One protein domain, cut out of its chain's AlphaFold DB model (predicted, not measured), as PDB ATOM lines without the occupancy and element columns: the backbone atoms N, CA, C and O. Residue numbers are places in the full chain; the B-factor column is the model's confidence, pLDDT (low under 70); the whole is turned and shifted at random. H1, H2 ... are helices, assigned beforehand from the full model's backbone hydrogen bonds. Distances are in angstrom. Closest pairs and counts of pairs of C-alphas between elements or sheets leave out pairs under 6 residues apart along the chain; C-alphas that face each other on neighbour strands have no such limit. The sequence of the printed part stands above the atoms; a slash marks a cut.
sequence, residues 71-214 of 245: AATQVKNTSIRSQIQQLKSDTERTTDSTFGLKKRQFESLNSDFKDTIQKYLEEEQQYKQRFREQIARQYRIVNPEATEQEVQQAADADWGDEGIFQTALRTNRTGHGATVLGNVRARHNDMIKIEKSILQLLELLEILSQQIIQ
ATOM      1  N   ALA A  71     161.358 119.228 137.300       85.44
ATOM      2  CA  ALA A  71     160.478 119.792 136.279       85.44
ATOM      3  C   ALA A  71     159.500 118.742 135.720       85.44
ATOM      4  O   ALA A  71     158.291 118.983 135.639       85.44
ATOM      5  N   ALA A  72     159.987 117.542 135.400       88.44
ATOM      6  CA  ALA A  72     159.148 116.439 134.938       88.44
ATOM      7  C   ALA A  72     158.117 116.011 135.996       88.44
ATOM      8  O   ALA A  72     156.975 115.688 135.659       88.44
ATOM      9  N   THR A  73     158.495 116.028 137.276       89.75
ATOM     10  CA  THR A  73     157.598 115.715 138.398       89.75
ATOM     11  C   THR A  73     156.498 116.763 138.537       89.75
ATOM     12  O   THR A  73     155.329 116.401 138.671       89.75
ATOM     13  N   GLN A  74     156.822 118.052 138.404       87.69
ATOM     14  CA  GLN A  74     155.824 119.126 138.401       87.69
ATOM     15  C   GLN A  74     154.804 118.953 137.268       87.69
ATOM     16  O   GLN A  74     153.598 118.995 137.518       87.69
ATOM     17  N   VAL A  75     155.265 118.664 136.045       92.00
ATOM     18  CA  VAL A  75     154.380 118.402 134.895       92.00
ATOM     19  C   VAL A  75     153.459 117.210 135.164       92.00
ATOM     20  O   VAL A  75     152.254 117.284 134.906       92.00
ATOM     21  N   LYS A  76     153.993 116.118 135.727       92.38
ATOM     22  CA  LYS A  76     153.194 114.944 136.109       92.38
ATOM     23  C   LYS A  76     152.143 115.294 137.160       92.38
ATOM     24  O   LYS A  76     150.985 114.928 136.977       92.38
ATOM     25  N   ASN A  77     152.505 116.040 138.200       91.06
ATOM     26  CA  ASN A  77     151.574 116.446 139.253       91.06
ATOM     27  C   ASN A  77     150.417 117.287 138.694       91.06
ATOM     28  O   ASN A  77     149.254 117.026 139.007       91.06
ATOM     29  N   THR A  78     150.705 118.244 137.804       89.75
ATOM     30  CA  THR A  78     149.668 119.037 137.122       89.75
ATOM     31  C   THR A  78     148.779 118.174 136.223       89.75
ATOM     32  O   THR A  78     147.557 118.353 136.205       89.75
ATOM     33  N   SER A  79     149.360 117.212 135.501       93.75
ATOM     34  CA  SER A  79     148.609 116.287 134.648       93.75
ATOM     35  C   SER A  79     147.673 115.393 135.463       93.75
ATOM     36  O   SER A  79     146.493 115.292 135.136       93.75
ATOM     37  N   ILE A  80     148.171 114.772 136.536       92.19
ATOM     38  CA  ILE A  80     147.376 113.889 137.403       92.19
ATOM     39  C   ILE A  80     146.245 114.682 138.066       92.19
ATOM     40  O   ILE A  80     145.095 114.251 138.017       92.19
ATOM     41  N   ARG A  81     146.528 115.889 138.580       89.69
ATOM     42  CA  ARG A  81     145.495 116.808 139.092       89.69
ATOM     43  C   ARG A  81     144.393 117.049 138.060       89.69
ATOM     44  O   ARG A  81     143.212 116.959 138.386       89.69
ATOM     45  N   SER A  82     144.770 117.355 136.820       92.12
ATOM     46  CA  SER A  82     143.812 117.641 135.745       92.12
ATOM     47  C   SER A  82     142.958 116.415 135.407       92.12
ATOM     48  O   SER A  82     141.750 116.538 135.223       92.12
ATOM     49  N   GLN A  83     143.557 115.223 135.385       92.50
ATOM     50  CA  GLN A  83     142.844 113.963 135.153       92.50
ATOM     51  C   GLN A  83     141.865 113.643 136.288       92.50
ATOM     52  O   GLN A  83     140.717 113.293 136.024       92.50
ATOM     53  N   ILE A  84     142.269 113.826 137.548       90.81
ATOM     54  CA  ILE A  84     141.392 113.644 138.715       90.81
ATOM     55  C   ILE A  84     140.224 114.640 138.669       90.81
ATOM     56  O   ILE A  84     139.079 114.257 138.903       90.81
ATOM     57  N   GLN A  85     140.470 115.898 138.290       90.12
ATOM     58  CA  GLN A  85     139.409 116.890 138.079       90.12
ATOM     59  C   GLN A  85     138.430 116.481 136.970       90.12
ATOM     60  O   GLN A  85     137.221 116.608 137.147       90.12
ATOM     61  N   GLN A  86     138.927 115.951 135.852       91.38
ATOM     62  CA  GLN A  86     138.076 115.443 134.772       91.38
ATOM     63  C   GLN A  86     137.233 114.247 135.228       91.38
ATOM     64  O   GLN A  86     136.032 114.223 134.965       91.38
ATOM     65  N   LEU A  87     137.827 113.296 135.957       89.62
ATOM     66  CA  LEU A  87     137.114 112.150 136.528       89.62
ATOM     67  C   LEU A  87     136.038 112.585 137.525       89.62
ATOM     68  O   LEU A  87     134.943 112.020 137.520       89.62
ATOM     69  N   LYS A  88     136.310 113.613 138.338       89.25
ATOM     70  CA  LYS A  88     135.307 114.221 139.218       89.25
ATOM     71  C   LYS A  88     134.123 114.738 138.408       89.25
ATOM     72  O   LYS A  88     132.993 114.345 138.670       89.25
ATOM     73  N   SER A  89     134.381 115.581 137.408       90.56
ATOM     74  CA  SER A  89     133.324 116.168 136.580       90.56
ATOM     75  C   SER A  89     132.535 115.121 135.792       90.56
ATOM     76  O   SER A  89     131.324 115.261 135.645       90.56
ATOM     77  N   ASP A  90     133.185 114.069 135.295       89.94
ATOM     78  CA  ASP A  90     132.513 112.948 134.628       89.94
ATOM     79  C   ASP A  90     131.619 112.168 135.605       89.94
ATOM     80  O   ASP A  90     130.467 111.859 135.300       89.94
ATOM     81  N   THR A  91     132.115 111.930 136.821       89.56
ATOM     82  CA  THR A  91     131.341 111.284 137.887       89.56
ATOM     83  C   THR A  91     130.122 112.123 138.272       89.56
ATOM     84  O   THR A  91     129.026 111.583 138.342       89.56
ATOM     85  N   GLU A  92     130.271 113.438 138.453       88.25
ATOM     86  CA  GLU A  92     129.169 114.357 138.797       88.25
ATOM     87  C   GLU A  92     128.089 114.448 137.710       88.25
ATOM     88  O   GLU A  92     126.932 114.734 138.005       88.25
ATOM     89  N   ARG A  93     128.446 114.196 136.448       90.38
ATOM     90  CA  ARG A  93     127.506 114.187 135.315       90.38
ATOM     91  C   ARG A  93     126.837 112.833 135.095       90.38
ATOM     92  O   ARG A  93     125.904 112.747 134.298       90.38
ATOM     93  N   THR A  94     127.329 111.780 135.743       89.75
ATOM     94  CA  THR A  94     126.810 110.423 135.575       89.75
ATOM     95  C   THR A  94     125.569 110.233 136.442       89.75
ATOM     96  O   THR A  94     125.646 110.312 137.664       89.75
ATOM     97  N   THR A  95     124.431 109.930 135.818       88.25
ATOM     98  CA  THR A  95     123.146 109.680 136.501       88.25
ATOM     99  C   THR A  95     122.670 108.229 136.391       88.25
ATOM    100  O   THR A  95     121.599 107.883 136.886       88.25
ATOM    101  N   ASP A  96     123.447 107.370 135.732       90.38
ATOM    102  CA  ASP A  96     123.117 105.962 135.528       90.38
ATOM    103  C   ASP A  96     123.691 105.053 136.633       90.38
ATOM    104  O   ASP A  96     124.327 105.491 137.597       90.38
ATOM    105  N   SER A  97     123.501 103.740 136.480       89.94
ATOM    106  CA  SER A  97     124.007 102.731 137.420       89.94
ATOM    107  C   SER A  97     125.537 102.687 137.540       89.94
ATOM    108  O   SER A  97     126.055 102.033 138.446       89.94
ATOM    109  N   THR A  98     126.287 103.349 136.651       90.88
ATOM    110  CA  THR A  98     127.757 103.398 136.690       90.88
ATOM    111  C   THR A  98     128.299 104.471 137.636       90.88
ATOM    112  O   THR A  98     129.482 104.412 137.985       90.88
ATOM    113  N   PHE A  99     127.453 105.381 138.141       90.56
ATOM    114  CA  PHE A  99     127.838 106.449 139.077       90.56
ATOM    115  C   PHE A  99     128.645 105.927 140.275       90.56
ATOM    116  O   PHE A  99     129.748 106.398 140.546       90.56
ATOM    117  N   GLY A 100     128.146 104.893 140.962       88.62
ATOM    118  CA  GLY A 100     128.812 104.332 142.143       88.62
ATOM    119  C   GLY A 100     130.156 103.656 141.841       88.62
ATOM    120  O   GLY A 100     131.020 103.567 142.716       88.62
ATOM    121  N   LEU A 101     130.365 103.175 140.612       90.69
ATOM    122  CA  LEU A 101     131.660 102.652 140.176       90.69
ATOM    123  C   LEU A 101     132.645 103.796 139.916       90.69
ATOM    124  O   LEU A 101     133.740 103.779 140.475       90.69
ATOM    125  N   LYS A 102     132.240 104.796 139.122       90.62
ATOM    126  CA  LYS A 102     133.066 105.970 138.802       90.62
ATOM    127  C   LYS A 102     133.462 106.741 140.061       90.62
ATOM    128  O   LYS A 102     134.635 107.056 140.230       90.62
ATOM    129  N   LYS A 103     132.526 106.923 141.000       90.62
ATOM    130  CA  LYS A 103     132.780 107.544 142.307       90.62
ATOM    131  C   LYS A 103     133.875 106.825 143.091       90.62
ATOM    132  O   LYS A 103     134.825 107.471 143.514       90.62
ATOM    133  N   ARG A 104     133.789 105.498 143.237       90.75
ATOM    134  CA  ARG A 104     134.818 104.718 143.947       90.75
ATOM    135  C   ARG A 104     136.185 104.801 143.271       90.75
ATOM    136  O   ARG A 104     137.192 104.907 143.959       90.75
ATOM    137  N   GLN A 105     136.224 104.753 141.939       90.19
ATOM    138  CA  GLN A 105     137.475 104.895 141.185       90.19
ATOM    139  C   GLN A 105     138.095 106.279 141.392       90.19
ATOM    140  O   GLN A 105     139.285 106.381 141.676       90.19
ATOM    141  N   PHE A 106     137.280 107.330 141.299       91.56
ATOM    142  CA  PHE A 106     137.697 108.699 141.563       91.56
ATOM    143  C   PHE A 106     138.224 108.874 142.997       91.56
ATOM    144  O   PHE A 106     139.325 109.385 143.177       91.56
ATOM    145  N   GLU A 107     137.481 108.415 144.009       91.06
ATOM    146  CA  GLU A 107     137.875 108.527 145.421       91.06
ATOM    147  C   GLU A 107     139.177 107.774 145.714       91.06
ATOM    148  O   GLU A 107     140.051 108.319 146.388       91.06
ATOM    149  N   SER A 108     139.341 106.566 145.158       91.69
ATOM    150  CA  SER A 108     140.579 105.785 145.282       91.69
ATOM    151  C   SER A 108     141.768 106.533 144.681       91.69
ATOM    152  O   SER A 108     142.755 106.752 145.372       91.69
ATOM    153  N   LEU A 109     141.660 106.992 143.429       92.25
ATOM    154  CA  LEU A 109     142.745 107.709 142.751       92.25
ATOM    155  C   LEU A 109     143.091 109.034 143.443       92.25
ATOM    156  O   LEU A 109     144.264 109.392 143.539       92.25
ATOM    157  N   ASN A 110     142.085 109.758 143.940       92.31
ATOM    158  CA  ASN A 110     142.290 110.989 144.698       92.31
ATOM    159  C   ASN A 110     143.024 110.723 146.021       92.31
ATOM    160  O   ASN A 110     143.927 111.480 146.376       92.31
ATOM    161  N   SER A 111     142.677 109.639 146.725       92.38
ATOM    162  CA  SER A 111     143.370 109.216 147.948       92.38
ATOM    163  C   SER A 111     144.810 108.787 147.666       92.38
ATOM    164  O   SER A 111     145.727 109.300 148.299       92.38
ATOM    165  N   ASP A 112     145.029 107.926 146.671       94.00
ATOM    166  CA  ASP A 112     146.363 107.423 146.315       94.00
ATOM    167  C   ASP A 112     147.306 108.562 145.905       94.00
ATOM    168  O   ASP A 112     148.487 108.599 146.274       94.00
ATOM    169  N   PHE A 113     146.784 109.531 145.147       94.00
ATOM    170  CA  PHE A 113     147.561 110.696 144.754       94.00
ATOM    171  C   PHE A 113     147.855 111.607 145.947       94.00
ATOM    172  O   PHE A 113     148.996 112.039 146.105       94.00
ATOM    173  N   LYS A 114     146.878 111.840 146.831       93.38
ATOM    174  CA  LYS A 114     147.088 112.586 148.078       93.38
ATOM    175  C   LYS A 114     148.190 111.954 148.932       93.38
ATOM    176  O   LYS A 114     149.104 112.667 149.340       93.38
ATOM    177  N   ASP A 115     148.157 110.640 149.129       94.44
ATOM    178  CA  ASP A 115     149.169 109.909 149.902       94.44
ATOM    179  C   ASP A 115     150.560 110.014 149.258       94.44
ATOM    180  O   ASP A 115     151.576 110.146 149.944       94.44
ATOM    181  N   THR A 116     150.625 109.995 147.925       95.19
ATOM    182  CA  THR A 116     151.880 110.168 147.180       95.19
ATOM    183  C   THR A 116     152.450 111.577 147.353       95.19
ATOM    184  O   THR A 116     153.645 111.728 147.604       95.19
ATOM    185  N   ILE A 117     151.607 112.610 147.270       92.94
ATOM    186  CA  ILE A 117     152.024 114.003 147.476       92.94
ATOM    187  C   ILE A 117     152.451 114.247 148.930       92.94
ATOM    188  O   ILE A 117     153.414 114.974 149.152       92.94
ATOM    189  N   GLN A 118     151.805 113.614 149.915       93.38
ATOM    190  CA  GLN A 118     152.230 113.689 151.318       93.38
ATOM    191  C   GLN A 118     153.629 113.104 151.529       93.38
ATOM    192  O   GLN A 118     154.476 113.763 152.126       93.38
ATOM    193  N   LYS A 119     153.907 111.920 150.971       94.06
ATOM    194  CA  LYS A 119     155.252 111.323 151.022       94.06
ATOM    195  C   LYS A 119     156.289 112.218 150.352       94.06
ATOM    196  O   LYS A 119     157.373 112.410 150.885       94.06
ATOM    197  N   TYR A 120     155.950 112.799 149.201       93.25
ATOM    198  CA  TYR A 120     156.866 113.708 148.519       93.25
ATOM    199  C   TYR A 120     157.127 114.984 149.338       93.25
ATOM    200  O   TYR A 120     158.266 115.425 149.450       93.25
ATOM    201  N   LEU A 121     156.099 115.537 149.985       92.44
ATOM    202  CA  LEU A 121     156.250 116.673 150.891       92.44
ATOM    203  C   LEU A 121     157.190 116.350 152.063       92.44
ATOM    204  O   LEU A 121     158.032 117.175 152.406       92.44
ATOM    205  N   GLU A 122     157.068 115.168 152.669       93.31
ATOM    206  CA  GLU A 122     157.969 114.726 153.743       93.31
ATOM    207  C   GLU A 122     159.426 114.642 153.272       93.31
ATOM    208  O   GLU A 122     160.321 115.111 153.976       93.31
ATOM    209  N   GLU A 123     159.664 114.105 152.075       91.38
ATOM    210  CA  GLU A 123     160.996 114.064 151.463       91.38
ATOM    211  C   GLU A 123     161.553 115.481 151.235       91.38
ATOM    212  O   GLU A 123     162.667 115.777 151.666       91.38
ATOM    213  N   GLU A 124     160.777 116.401 150.652       88.19
ATOM    214  CA  GLU A 124     161.197 117.800 150.435       88.19
ATOM    215  C   GLU A 124     161.569 118.508 151.753       88.19
ATOM    216  O   GLU A 124     162.575 119.221 151.831       88.19
ATOM    217  N   GLN A 125     160.811 118.275 152.830       91.44
ATOM    218  CA  GLN A 125     161.130 118.816 154.159       91.44
ATOM    219  C   GLN A 125     162.440 118.247 154.714       91.44
ATOM    220  O   GLN A 125     163.259 118.985 155.273       91.44
ATOM    221  N   GLN A 126     162.669 116.943 154.542       90.69
ATOM    222  CA  GLN A 126     163.928 116.314 154.933       90.69
ATOM    223  C   GLN A 126     165.101 116.899 154.140       90.69
ATOM    224  O   GLN A 126     166.127 117.236 154.739       90.69
ATOM    225  N   TYR A 127     164.956 117.098 152.827       86.50
ATOM    226  CA  TYR A 127     165.987 117.730 151.999       86.50
ATOM    227  C   TYR A 127     166.300 119.149 152.445       86.50
ATOM    228  O   TYR A 127     167.474 119.473 152.650       86.50
ATOM    229  N   LYS A 128     165.276 119.974 152.684       88.38
ATOM    230  CA  LYS A 128     165.454 121.325 153.230       88.38
ATOM    231  C   LYS A 128     166.295 121.306 154.511       88.38
ATOM    232  O   LYS A 128     167.247 122.078 154.639       88.38
ATOM    233  N   GLN A 129     166.005 120.390 155.436       89.75
ATOM    234  CA  GLN A 129     166.771 120.254 156.677       89.75
ATOM    235  C   GLN A 129     168.236 119.859 156.419       89.75
ATOM    236  O   GLN A 129     169.147 120.434 157.021       89.75
ATOM    237  N   ARG A 130     168.500 118.937 155.482       87.94
ATOM    238  CA  ARG A 130     169.873 118.559 155.090       87.94
ATOM    239  C   ARG A 130     170.656 119.735 154.503       87.94
ATOM    240  O   ARG A 130     171.834 119.892 154.835       87.94
ATOM    241  N   PHE A 131     170.029 120.561 153.664       86.44
ATOM    242  CA  PHE A 131     170.654 121.763 153.099       86.44
ATOM    243  C   PHE A 131     170.991 122.793 154.178       86.44
ATOM    244  O   PHE A 131     172.108 123.314 154.205       86.44
ATOM    245  N   ARG A 132     170.082 123.018 155.127       89.06
ATOM    246  CA  ARG A 132     170.314 123.909 156.271       89.06
ATOM    247  C   ARG A 132     171.536 123.486 157.090       89.06
ATOM    248  O   ARG A 132     172.425 124.292 157.359       89.06
ATOM    249  N   GLU A 133     171.650 122.199 157.413       90.19
ATOM    250  CA  GLU A 133     172.819 121.650 158.119       90.19
ATOM    251  C   GLU A 133     174.121 121.799 157.319       90.19
ATOM    252  O   GLU A 133     175.198 122.030 157.871       90.19
ATOM    253  N   GLN A 134     174.039 121.642 156.001       87.19
ATOM    254  CA  GLN A 134     175.160 121.815 155.089       87.19
ATOM    255  C   GLN A 134     175.653 123.267 155.035       87.19
ATOM    256  O   GLN A 134     176.868 123.488 155.005       87.19
ATOM    257  N   ILE A 135     174.742 124.243 155.028       86.69
ATOM    258  CA  ILE A 135     175.072 125.671 155.112       86.69
ATOM    259  C   ILE A 135     175.732 125.968 156.459       86.69
ATOM    260  O   ILE A 135     176.825 126.529 156.480       86.69
ATOM    261  N   ALA A 136     175.150 125.492 157.564       89.31
ATOM    262  CA  ALA A 136     175.709 125.645 158.908       89.31
ATOM    263  C   ALA A 136     177.154 125.120 159.012       89.31
ATOM    264  O   ALA A 136     178.038 125.796 159.544       89.31
ATOM    265  N   ARG A 137     177.430 123.927 158.464       89.25
ATOM    266  CA  ARG A 137     178.790 123.356 158.434       89.25
ATOM    267  C   ARG A 137     179.764 124.222 157.639       89.25
ATOM    268  O   ARG A 137     180.859 124.486 158.119       89.25
ATOM    269  N   GLN A 138     179.371 124.672 156.450       85.44
ATOM    270  CA  GLN A 138     180.217 125.531 155.618       85.44
ATOM    271  C   GLN A 138     180.485 126.889 156.269       85.44
ATOM    272  O   GLN A 138     181.612 127.375 156.238       85.44
ATOM    273  N   TYR A 139     179.480 127.460 156.927       84.44
ATOM    274  CA  TYR A 139     179.634 128.704 157.666       84.44
ATOM    275  C   TYR A 139     180.638 128.568 158.821       84.44
ATOM    276  O   TYR A 139     181.490 129.439 158.979       84.44
ATOM    277  N   ARG A 140     180.622 127.452 159.567       87.56
ATOM    278  CA  ARG A 140     181.623 127.163 160.616       87.56
ATOM    279  C   ARG A 140     183.047 127.003 160.083       87.56
ATOM    280  O   ARG A 140     183.987 127.376 160.771       87.56
ATOM    281  N   ILE A 141     183.223 126.453 158.880       85.50
ATOM    282  CA  ILE A 141     184.558 126.327 158.262       85.50
ATOM    283  C   ILE A 141     185.156 127.716 158.009       85.50
ATOM    284  O   ILE A 141     186.342 127.936 158.243       85.50
ATOM    285  N   VAL A 142     184.327 128.655 157.553       82.50
ATOM    286  CA  VAL A 142     184.739 130.033 157.264       82.50
ATOM    287  C   VAL A 142     184.881 130.851 158.550       82.50
ATOM    288  O   VAL A 142     185.803 131.654 158.663       82.50
ATOM    289  N   ASN A 143     184.017 130.616 159.541       81.62
ATOM    290  CA  ASN A 143     184.004 131.317 160.824       81.62
ATOM    291  C   ASN A 143     184.091 130.316 161.997       81.62
ATOM    292  O   ASN A 143     183.060 129.981 162.586       81.62
ATOM    293  N   PRO A 144     185.300 129.846 162.367       84.69
ATOM    294  CA  PRO A 144     185.477 128.832 163.416       84.69
ATOM    295  C   PRO A 144     185.007 129.274 164.806       84.69
ATOM    296  O   PRO A 144     184.552 128.450 165.592       84.69
ATOM    297  N   GLU A 145     185.088 130.576 165.088       86.44
ATOM    298  CA  GLU A 145     184.700 131.183 166.369       86.44
ATOM    299  C   GLU A 145     183.202 131.538 166.441       86.44
ATOM    300  O   GLU A 145     182.757 132.136 167.420       86.44
ATOM    301  N   ALA A 146     182.412 131.215 165.406       85.81
ATOM    302  CA  ALA A 146     180.988 131.532 165.380       85.81
ATOM    303  C   ALA A 146     180.218 130.735 166.442       85.81
ATOM    304  O   ALA A 146     180.332 129.510 166.549       85.81
ATOM    305  N   THR A 147     179.376 131.435 167.195       92.06
ATOM    306  CA  THR A 147     178.465 130.832 168.171       92.06
ATOM    307  C   THR A 147     177.379 130.005 167.479       92.06
ATOM    308  O   THR A 147     177.036 130.236 166.320       92.06
ATOM    309  N   GLU A 148     176.763 129.064 168.204       89.56
ATOM    310  CA  GLU A 148     175.662 128.249 167.663       89.56
ATOM    311  C   GLU A 148     174.510 129.108 167.120       89.56
ATOM    312  O   GLU A 148     173.918 128.797 166.089       89.56
ATOM    313  N   GLN A 149     174.220 130.224 167.794       90.31
ATOM    314  CA  GLN A 149     173.173 131.153 167.380       90.31
ATOM    315  C   GLN A 149     173.517 131.844 166.060       90.31
ATOM    316  O   GLN A 149     172.654 131.944 165.191       90.31
ATOM    317  N   GLU A 150     174.765 132.274 165.874       86.88
ATOM    318  CA  GLU A 150     175.219 132.880 164.618       86.88
ATOM    319  C   GLU A 150     175.212 131.872 163.470       86.88
ATOM    320  O   GLU A 150     174.807 132.209 162.361       86.88
ATOM    321  N   VAL A 151     175.606 130.621 163.727       89.00
ATOM    322  CA  VAL A 151     175.558 129.546 162.726       89.00
ATOM    323  C   VAL A 151     174.119 129.262 162.299       89.00
ATOM    324  O   VAL A 151     173.862 129.068 161.112       89.00
ATOM    325  N   GLN A 152     173.176 129.267 163.241       88.19
ATOM    326  CA  GLN A 152     171.768 129.042 162.932       88.19
ATOM    327  C   GLN A 152     171.157 130.208 162.151       88.19
ATOM    328  O   GLN A 152     170.476 129.984 161.156       88.19
ATOM    329  N   GLN A 153     171.456 131.446 162.556       87.44
ATOM    330  CA  GLN A 153     171.049 132.643 161.817       87.44
ATOM    331  C   GLN A 153     171.617 132.638 160.401       87.44
ATOM    332  O   GLN A 153     170.904 132.952 159.458       87.44
ATOM    333  N   ALA A 154     172.876 132.232 160.241       83.94
ATOM    334  CA  ALA A 154     173.497 132.051 158.941       83.94
ATOM    335  C   ALA A 154     172.805 130.950 158.128       83.94
ATOM    336  O   ALA A 154     172.587 131.128 156.940       83.94
ATOM    337  N   ALA A 155     172.419 129.826 158.732       85.56
ATOM    338  CA  ALA A 155     171.706 128.762 158.026       85.56
ATOM    339  C   ALA A 155     170.302 129.177 157.546       85.56
ATOM    340  O   ALA A 155     169.813 128.617 156.567       85.56
ATOM    341  N   ASP A 156     169.696 130.161 158.212       84.81
ATOM    342  CA  ASP A 156     168.379 130.721 157.890       84.81
ATOM    343  C   ASP A 156     168.455 132.028 157.080       84.81
ATOM    344  O   ASP A 156     167.425 132.591 156.707       84.81
ATOM    345  N   ALA A 157     169.662 132.539 156.828       83.94
ATOM    346  CA  ALA A 157     169.871 133.797 156.128       83.94
ATOM    347  C   ALA A 157     169.576 133.667 154.631       83.94
ATOM    348  O   ALA A 157     169.801 132.623 154.018       83.94
ATOM    349  N   ASP A 158     169.149 134.773 154.020       83.00
ATOM    350  CA  ASP A 158     168.979 134.845 152.574       83.00
ATOM    351  C   ASP A 158     170.328 135.052 151.870       83.00
ATOM    352  O   ASP A 158     170.721 136.170 151.549       83.00
ATOM    353  N   TRP A 159     171.063 133.968 151.615       81.31
ATOM    354  CA  TRP A 159     172.330 134.030 150.869       81.31
ATOM    355  C   TRP A 159     172.155 134.375 149.385       81.31
ATOM    356  O   TRP A 159     173.150 134.546 148.674       81.31
ATOM    357  N   GLY A 160     170.911 134.462 148.907       78.25
ATOM    358  CA  GLY A 160     170.574 135.017 147.603       78.25
ATOM    359  C   GLY A 160     170.771 136.532 147.559       78.25
ATOM    360  O   GLY A 160     171.069 137.064 146.483       78.25
ATOM    361  N   ASP A 161     170.687 137.208 148.713       83.50
ATOM    362  CA  ASP A 161     170.959 138.636 148.829       83.50
ATOM    363  C   ASP A 161     172.453 138.934 148.648       83.50
ATOM    364  O   ASP A 161     173.327 138.530 149.424       83.50
ATOM    365  N   GLU A 162     172.741 139.719 147.612       78.00
ATOM    366  CA  GLU A 162     174.093 140.162 147.293       78.00
ATOM    367  C   GLU A 162     174.677 141.023 148.429       78.00
ATOM    368  O   GLU A 162     175.885 140.992 148.664       78.00
ATOM    369  N   GLY A 163     173.844 141.747 149.186       81.81
ATOM    370  CA  GLY A 163     174.280 142.541 150.337       81.81
ATOM    371  C   GLY A 163     174.870 141.690 151.466       81.81
ATOM    372  O   GLY A 163     175.983 141.964 151.941       81.81
ATOM    373  N   ILE A 164     174.159 140.635 151.869       79.12
ATOM    374  CA  ILE A 164     174.613 139.657 152.872       79.12
ATOM    375  C   ILE A 164     175.889 138.952 152.397       79.12
ATOM    376  O   ILE A 164     176.874 138.881 153.140       79.12
ATOM    377  N   PHE A 165     175.921 138.512 151.139       78.88
ATOM    378  CA  PHE A 165     177.075 137.822 150.560       78.88
ATOM    379  C   PHE A 165     178.345 138.691 150.549       78.88
ATOM    380  O   PHE A 165     179.408 138.263 151.008       78.88
ATOM    381  N   GLN A 166     178.239 139.942 150.095       81.25
ATOM    382  CA  GLN A 166     179.367 140.879 150.075       81.25
ATOM    383  C   GLN A 166     179.841 141.248 151.486       81.25
ATOM    384  O   GLN A 166     181.036 141.454 151.709       81.25
ATOM    385  N   THR A 167     178.928 141.312 152.456       81.69
ATOM    386  CA  THR A 167     179.274 141.544 153.864       81.69
ATOM    387  C   THR A 167     180.066 140.367 154.433       81.69
ATOM    388  O   THR A 167     181.129 140.579 155.019       81.69
ATOM    389  N   ALA A 168     179.632 139.131 154.174       77.88
ATOM    390  CA  ALA A 168     180.348 137.924 154.584       77.88
ATOM    391  C   ALA A 168     181.745 137.821 153.940       77.88
ATOM    392  O   ALA A 168     182.728 137.546 154.632       77.88
ATOM    393  N   LEU A 169     181.870 138.132 152.644       79.31
ATOM    394  CA  LEU A 169     183.158 138.166 151.938       79.31
ATOM    395  C   LEU A 169     184.119 139.223 152.488       79.31
ATOM    396  O   LEU A 169     185.330 139.005 152.540       79.31
ATOM    397  N   ARG A 170     183.609 140.390 152.898       82.62
ATOM    398  CA  ARG A 170     184.446 141.450 153.480       82.62
ATOM    399  C   ARG A 170     185.053 141.036 154.811       82.62
ATOM    400  O   ARG A 170     186.190 141.428 155.070       82.62
ATOM    401  N   THR A 171     184.313 140.273 155.608       76.81
ATOM    402  CA  THR A 171     184.773 139.720 156.886       76.81
ATOM    403  C   THR A 171     185.731 138.550 156.671       76.81
ATOM    404  O   THR A 171     186.673 138.383 157.439       76.81
ATOM    405  N   ASN A 172     185.554 137.788 155.586       71.06
ATOM    406  CA  ASN A 172     186.341 136.594 155.295       71.06
ATOM    407  C   ASN A 172     186.976 136.628 153.891       71.06
ATOM    408  O   ASN A 172     186.642 135.857 152.995       71.06
ATOM    409  N   ARG A 173     187.936 137.550 153.706       68.81
ATOM    410  CA  ARG A 173     188.591 137.854 152.412       68.81
ATOM    411  C   ARG A 173     189.568 136.789 151.903       68.81
ATOM    412  O   ARG A 173     190.275 137.026 150.923       68.81
ATOM    413  N   THR A 174     189.685 135.654 152.581       75.88
ATOM    414  CA  THR A 174     190.595 134.594 152.141       75.88
ATOM    415  C   THR A 174     190.049 133.935 150.871       75.88
ATOM    416  O   THR A 174     188.837 133.807 150.702       75.88
ATOM    417  N   GLY A 175     190.932 133.487 149.971       70.50
ATOM    418  CA  GLY A 175     190.507 132.768 148.759       70.50
ATOM    419  C   GLY A 175     189.682 131.512 149.077       70.50
ATOM    420  O   GLY A 175     188.754 131.183 148.351       70.50
ATOM    421  N   HIS A 176     189.962 130.869 150.217       74.44
ATOM    422  CA  HIS A 176     189.181 129.744 150.727       74.44
ATOM    423  C   HIS A 176     187.765 130.159 151.171       74.44
ATOM    424  O   HIS A 176     186.794 129.484 150.833       74.44
ATOM    425  N   GLY A 177     187.630 131.299 151.860       77.19
ATOM    426  CA  GLY A 177     186.336 131.850 152.272       77.19
ATOM    427  C   GLY A 177     185.422 132.170 151.089       77.19
ATOM    428  O   GLY A 177     184.238 131.844 151.126       77.19
ATOM    429  N   ALA A 178     185.970 132.721 150.001       78.62
ATOM    430  CA  ALA A 178     185.187 133.043 148.808       78.62
ATOM    431  C   ALA A 178     184.571 131.804 148.134       78.62
ATOM    432  O   ALA A 178     183.393 131.828 147.775       78.62
ATOM    433  N   THR A 179     185.327 130.709 148.018       83.25
ATOM    434  CA  THR A 179     184.825 129.452 147.441       83.25
ATOM    435  C   THR A 179     183.725 128.834 148.302       83.25
ATOM    436  O   THR A 179     182.676 128.449 147.786       83.25
ATOM    437  N   VAL A 180     183.916 128.781 149.624       81.19
ATOM    438  CA  VAL A 180     182.924 128.190 150.535       81.19
ATOM    439  C   VAL A 180     181.637 129.017 150.566       81.19
ATOM    440  O   VAL A 180     180.545 128.455 150.513       81.19
ATOM    441  N   LEU A 181     181.738 130.349 150.576       81.00
ATOM    442  CA  LEU A 181     180.565 131.225 150.505       81.00
ATOM    443  C   LEU A 181     179.837 131.098 149.158       81.00
ATOM    444  O   LEU A 181     178.606 131.117 149.130       81.00
ATOM    445  N   GLY A 182     180.559 130.915 148.048       83.69
ATOM    446  CA  GLY A 182     179.958 130.618 146.743       83.69
ATOM    447  C   GLY A 182     179.131 129.327 146.761       83.69
ATOM    448  O   GLY A 182     177.990 129.310 146.297       83.69
ATOM    449  N   ASN A 183     179.654 128.275 147.392       82.81
ATOM    450  CA  ASN A 183     178.934 127.013 147.577       82.81
ATOM    451  C   ASN A 183     177.712 127.159 148.494       82.81
ATOM    452  O   ASN A 183     176.678 126.539 148.242       82.81
ATOM    453  N   VAL A 184     177.802 127.973 149.550       85.12
ATOM    454  CA  VAL A 184     176.655 128.310 150.411       85.12
ATOM    455  C   VAL A 184     175.557 129.000 149.603       85.12
ATOM    456  O   VAL A 184     174.405 128.582 149.677       85.12
ATOM    457  N   ARG A 185     175.910 129.985 148.770       84.75
ATOM    458  CA  ARG A 185     174.959 130.677 147.889       84.75
ATOM    459  C   ARG A 185     174.282 129.725 146.904       84.75
ATOM    460  O   ARG A 185     173.068 129.792 146.734       84.75
ATOM    461  N   ALA A 186     175.039 128.825 146.274       84.12
ATOM    462  CA  ALA A 186     174.471 127.819 145.375       84.12
ATOM    463  C   ALA A 186     173.453 126.921 146.101       84.12
ATOM    464  O   ALA A 186     172.324 126.777 145.639       84.12
ATOM    465  N   ARG A 187     173.809 126.409 147.287       83.38
ATOM    466  CA  ARG A 187     172.909 125.596 148.125       83.38
ATOM    467  C   ARG A 187     171.670 126.359 148.582       83.38
ATOM    468  O   ARG A 187     170.599 125.775 148.694       83.38
ATOM    469  N   HIS A 188     171.806 127.653 148.844       85.50
ATOM    470  CA  HIS A 188     170.675 128.501 149.201       85.50
ATOM    471  C   HIS A 188     169.684 128.662 148.048       85.50
ATOM    472  O   HIS A 188     168.481 128.537 148.250       85.50
ATOM    473  N   ASN A 189     170.174 128.850 146.822       84.44
ATOM    474  CA  ASN A 189     169.304 128.871 145.647       84.44
ATOM    475  C   ASN A 189     168.545 127.543 145.476       84.44
ATOM    476  O   ASN A 189     167.357 127.557 145.154       84.44
ATOM    477  N   ASP A 190     169.198 126.409 145.738       83.31
ATOM    478  CA  ASP A 190     168.543 125.097 145.719       83.31
ATOM    479  C   ASP A 190     167.479 124.979 146.827       83.31
ATOM    480  O   ASP A 190     166.368 124.505 146.583       83.31
ATOM    481  N   MET A 191     167.759 125.500 148.025       85.75
ATOM    482  CA  MET A 191     166.791 125.567 149.125       85.75
ATOM    483  C   MET A 191     165.554 126.407 148.765       85.75
ATOM    484  O   MET A 191     164.437 125.975 149.043       85.75
ATOM    485  N   ILE A 192     165.716 127.538 148.071       87.31
ATOM    486  CA  ILE A 192     164.584 128.346 147.574       87.31
ATOM    487  C   ILE A 192     163.710 127.535 146.603       87.31
ATOM    488  O   ILE A 192     162.478 127.606 146.661       87.31
ATOM    489  N   LYS A 193     164.316 126.745 145.703       86.50
ATOM    490  CA  LYS A 193     163.561 125.872 144.785       86.50
ATOM    491  C   LYS A 193     162.729 124.842 145.560       86.50
ATOM    492  O   LYS A 193     161.555 124.656 145.238       86.50
ATOM    493  N   ILE A 194     163.307 124.227 146.594       87.75
ATOM    494  CA  ILE A 194     162.622 123.271 147.483       87.75
ATOM    495  C   ILE A 194     161.458 123.945 148.215       87.75
ATOM    496  O   ILE A 194     160.352 123.413 148.245       87.75
ATOM    497  N   GLU A 195     161.651 125.147 148.757       89.19
ATOM    498  CA  GLU A 195     160.577 125.890 149.427       89.19
ATOM    499  C   GLU A 195     159.412 126.202 148.488       89.19
ATOM    500  O   GLU A 195     158.245 126.046 148.859       89.19
ATOM    501  N   LYS A 196     159.713 126.569 147.240       90.12
ATOM    502  CA  LYS A 196     158.691 126.739 146.207       90.12
ATOM    503  C   LYS A 196     157.967 125.423 145.902       90.12
ATOM    504  O   LYS A 196     156.744 125.440 145.779       90.12
ATOM    505  N   SER A 197     158.694 124.306 145.800       89.00
ATOM    506  CA  SER A 197     158.121 122.962 145.613       89.00
ATOM    507  C   SER A 197     157.157 122.618 146.754       89.00
ATOM    508  O   SER A 197     155.997 122.297 146.511       89.00
ATOM    509  N   ILE A 198     157.577 122.822 148.005       90.75
ATOM    510  CA  ILE A 198     156.759 122.617 149.211       90.75
ATOM    511  C   ILE A 198     155.445 123.401 149.139       90.75
ATOM    512  O   ILE A 198     154.382 122.828 149.376       90.75
ATOM    513  N   LEU A 199     155.488 124.691 148.788       92.69
ATOM    514  CA  LEU A 199     154.277 125.512 148.669       92.69
ATOM    515  C   LEU A 199     153.319 124.974 147.598       92.69
ATOM    516  O   LEU A 199     152.114 124.903 147.831       92.69
ATOM    517  N   GLN A 200     153.849 124.544 146.451       89.31
ATOM    518  CA  GLN A 200     153.048 123.949 145.377       89.31
ATOM    519  C   GLN A 200     152.411 122.616 145.797       89.31
ATOM    520  O   GLN A 200     151.256 122.350 145.462       89.31
ATOM    521  N   LEU A 201     153.139 121.778 146.541       92.12
ATOM    522  CA  LEU A 201     152.618 120.513 147.066       92.12
ATOM    523  C   LEU A 201     151.518 120.751 148.107       92.12
ATOM    524  O   LEU A 201     150.506 120.052 148.090       92.12
ATOM    525  N   LEU A 202     151.678 121.753 148.977       92.12
ATOM    526  CA  LEU A 202     150.661 122.136 149.961       92.12
ATOM    527  C   LEU A 202     149.373 122.628 149.291       92.12
ATOM    528  O   LEU A 202     148.293 122.162 149.651       92.12
ATOM    529  N   GLU A 203     149.483 123.500 148.285       90.94
ATOM    530  CA  GLU A 203     148.332 123.952 147.490       90.94
ATOM    531  C   GLU A 203     147.615 122.751 146.853       90.94
ATOM    532  O   GLU A 203     146.393 122.608 146.938       90.94
ATOM    533  N   LEU A 204     148.378 121.832 146.256       91.44
ATOM    534  CA  LEU A 204     147.831 120.630 145.640       91.44
ATOM    535  C   LEU A 204     147.097 119.736 146.653       91.44
ATOM    536  O   LEU A 204     146.005 119.254 146.348       91.44
ATOM    537  N   LEU A 205     147.646 119.534 147.852       91.81
ATOM    538  CA  LEU A 205     146.992 118.764 148.918       91.81
ATOM    539  C   LEU A 205     145.676 119.392 149.374       91.81
ATOM    540  O   LEU A 205     144.718 118.662 149.655       91.81
ATOM    541  N   GLU A 206     145.618 120.721 149.452       90.44
ATOM    542  CA  GLU A 206     144.390 121.446 149.765       90.44
ATOM    543  C   GLU A 206     143.324 121.169 148.702       90.44
ATOM    544  O   GLU A 206     142.221 120.727 149.035       90.44
ATOM    545  N   ILE A 207     143.682 121.323 147.426       88.12
ATOM    546  CA  ILE A 207     142.779 121.067 146.300       88.12
ATOM    547  C   ILE A 207     142.251 119.635 146.345       88.12
ATOM    548  O   ILE A 207     141.037 119.454 146.307       88.12
ATOM    549  N   LEU A 208     143.127 118.630 146.475       87.19
ATOM    550  CA  LEU A 208     142.750 117.208 146.535       87.19
ATOM    551  C   LEU A 208     141.830 116.897 147.723       87.19
ATOM    552  O   LEU A 208     140.921 116.071 147.617       87.19
ATOM    553  N   SER A 209     142.028 117.577 148.854       85.88
ATOM    554  CA  SER A 209     141.196 117.400 150.051       85.88
ATOM    555  C   SER A 209     139.792 117.986 149.887       85.88
ATOM    556  O   SER A 209     138.853 117.491 150.507       85.88
ATOM    557  N   GLN A 210     139.623 118.993 149.029       85.38
ATOM    558  CA  GLN A 210     138.320 119.587 148.718       85.38
ATOM    559  C   GLN A 210     137.519 118.781 147.680       85.38
ATOM    560  O   GLN A 210     136.333 119.045 147.492       85.38
ATOM    561  N   GLN A 211     138.114 117.792 147.001       76.25
ATOM    562  CA  GLN A 211     137.462 117.105 145.875       76.25
ATOM    563  C   GLN A 211     136.469 115.991 146.266       76.25
ATOM    564  O   GLN A 211     136.077 115.204 145.408       76.25
ATOM    565  N   ILE A 212     136.014 115.912 147.518       71.88
ATOM    566  CA  ILE A 212     135.067 114.873 147.955       71.88
ATOM    567  C   ILE A 212     133.688 115.116 147.324       71.88
ATOM    568  O   ILE A 212     133.070 116.161 147.523       71.88
ATOM    569  N   ILE A 213     133.180 114.124 146.588       68.06
ATOM    570  CA  ILE A 213     131.819 114.145 146.039       68.06
ATOM    571  C   ILE A 213     130.845 113.831 147.182       68.06
ATOM    572  O   ILE A 213     130.790 112.691 147.664       68.06
ATOM    573  N   GLN A 214     130.066 114.831 147.617       63.78
ATOM    574  CA  GLN A 214     128.995 114.627 148.600       63.78
ATOM    575  C   GLN A 214     128.038 113.526 148.124       63.78
ATOM    576  O   GLN A 214     127.723 113.413 146.940       63.78
TER     577      GLN A 214
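Overview. This is residues 71 to 214 of the 245 residues of the protein "SynN domain-containing protein" of Chaetomium globosum (strain ATCC 6205 / CBS 148.51 / DSM 1962 / NBRC 6347 / NRRL 1970) (UniProt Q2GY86). What shape is it? A slender rod: long helices H1, H2 and H5 form an up-and-down bundle, each running against the one before, with H1 covering one end of H2 and short H3 and H4 at the other. What builds it? The 144 printed residues, all helix by class, hold H1 to H5 in order; the whole is extended, radius of gyration of the C-alphas 22.5 A, spanning 75 by 23 by 19 A.

Along the chain. Where is H1? Residues 71 to 93, 33.5 A, from C-alpha 71 at (160.478, 119.792, 136.279). What follows? H2 is 99 to 142, 64.2 A; H3 148 to 155; H4 162 to 171; H5 175 to 210, 53.8 A, ending at (138.320, 119.587, 148.718).

Arrangement. What does hub H2 touch? Closest C-alphas are Lys 102 to Thr 91 of H1, 5.7 A, in a hairpin; Val 142 to Gly 177 of H5, 5.5 A; Ala 136 to Ala 155 of H3, 5.1 A. And H4? It touches residues 177 to 185 of H5, closest C-alphas Leu 169 and Ala 178, 6.3 A, in a hairpin. Backbones? In H1 to H5 every O i to N i+4 pair is within hydrogen-bond range.

Size, cuts and confidence. How large? The farthest C-alphas, Ser 97 and Thr 174, are 75.3 A apart. Cuts, long links, low confidence? The printed part has no cut and no long link; pLDDT is under 70 at residues 173 and 213 to 214.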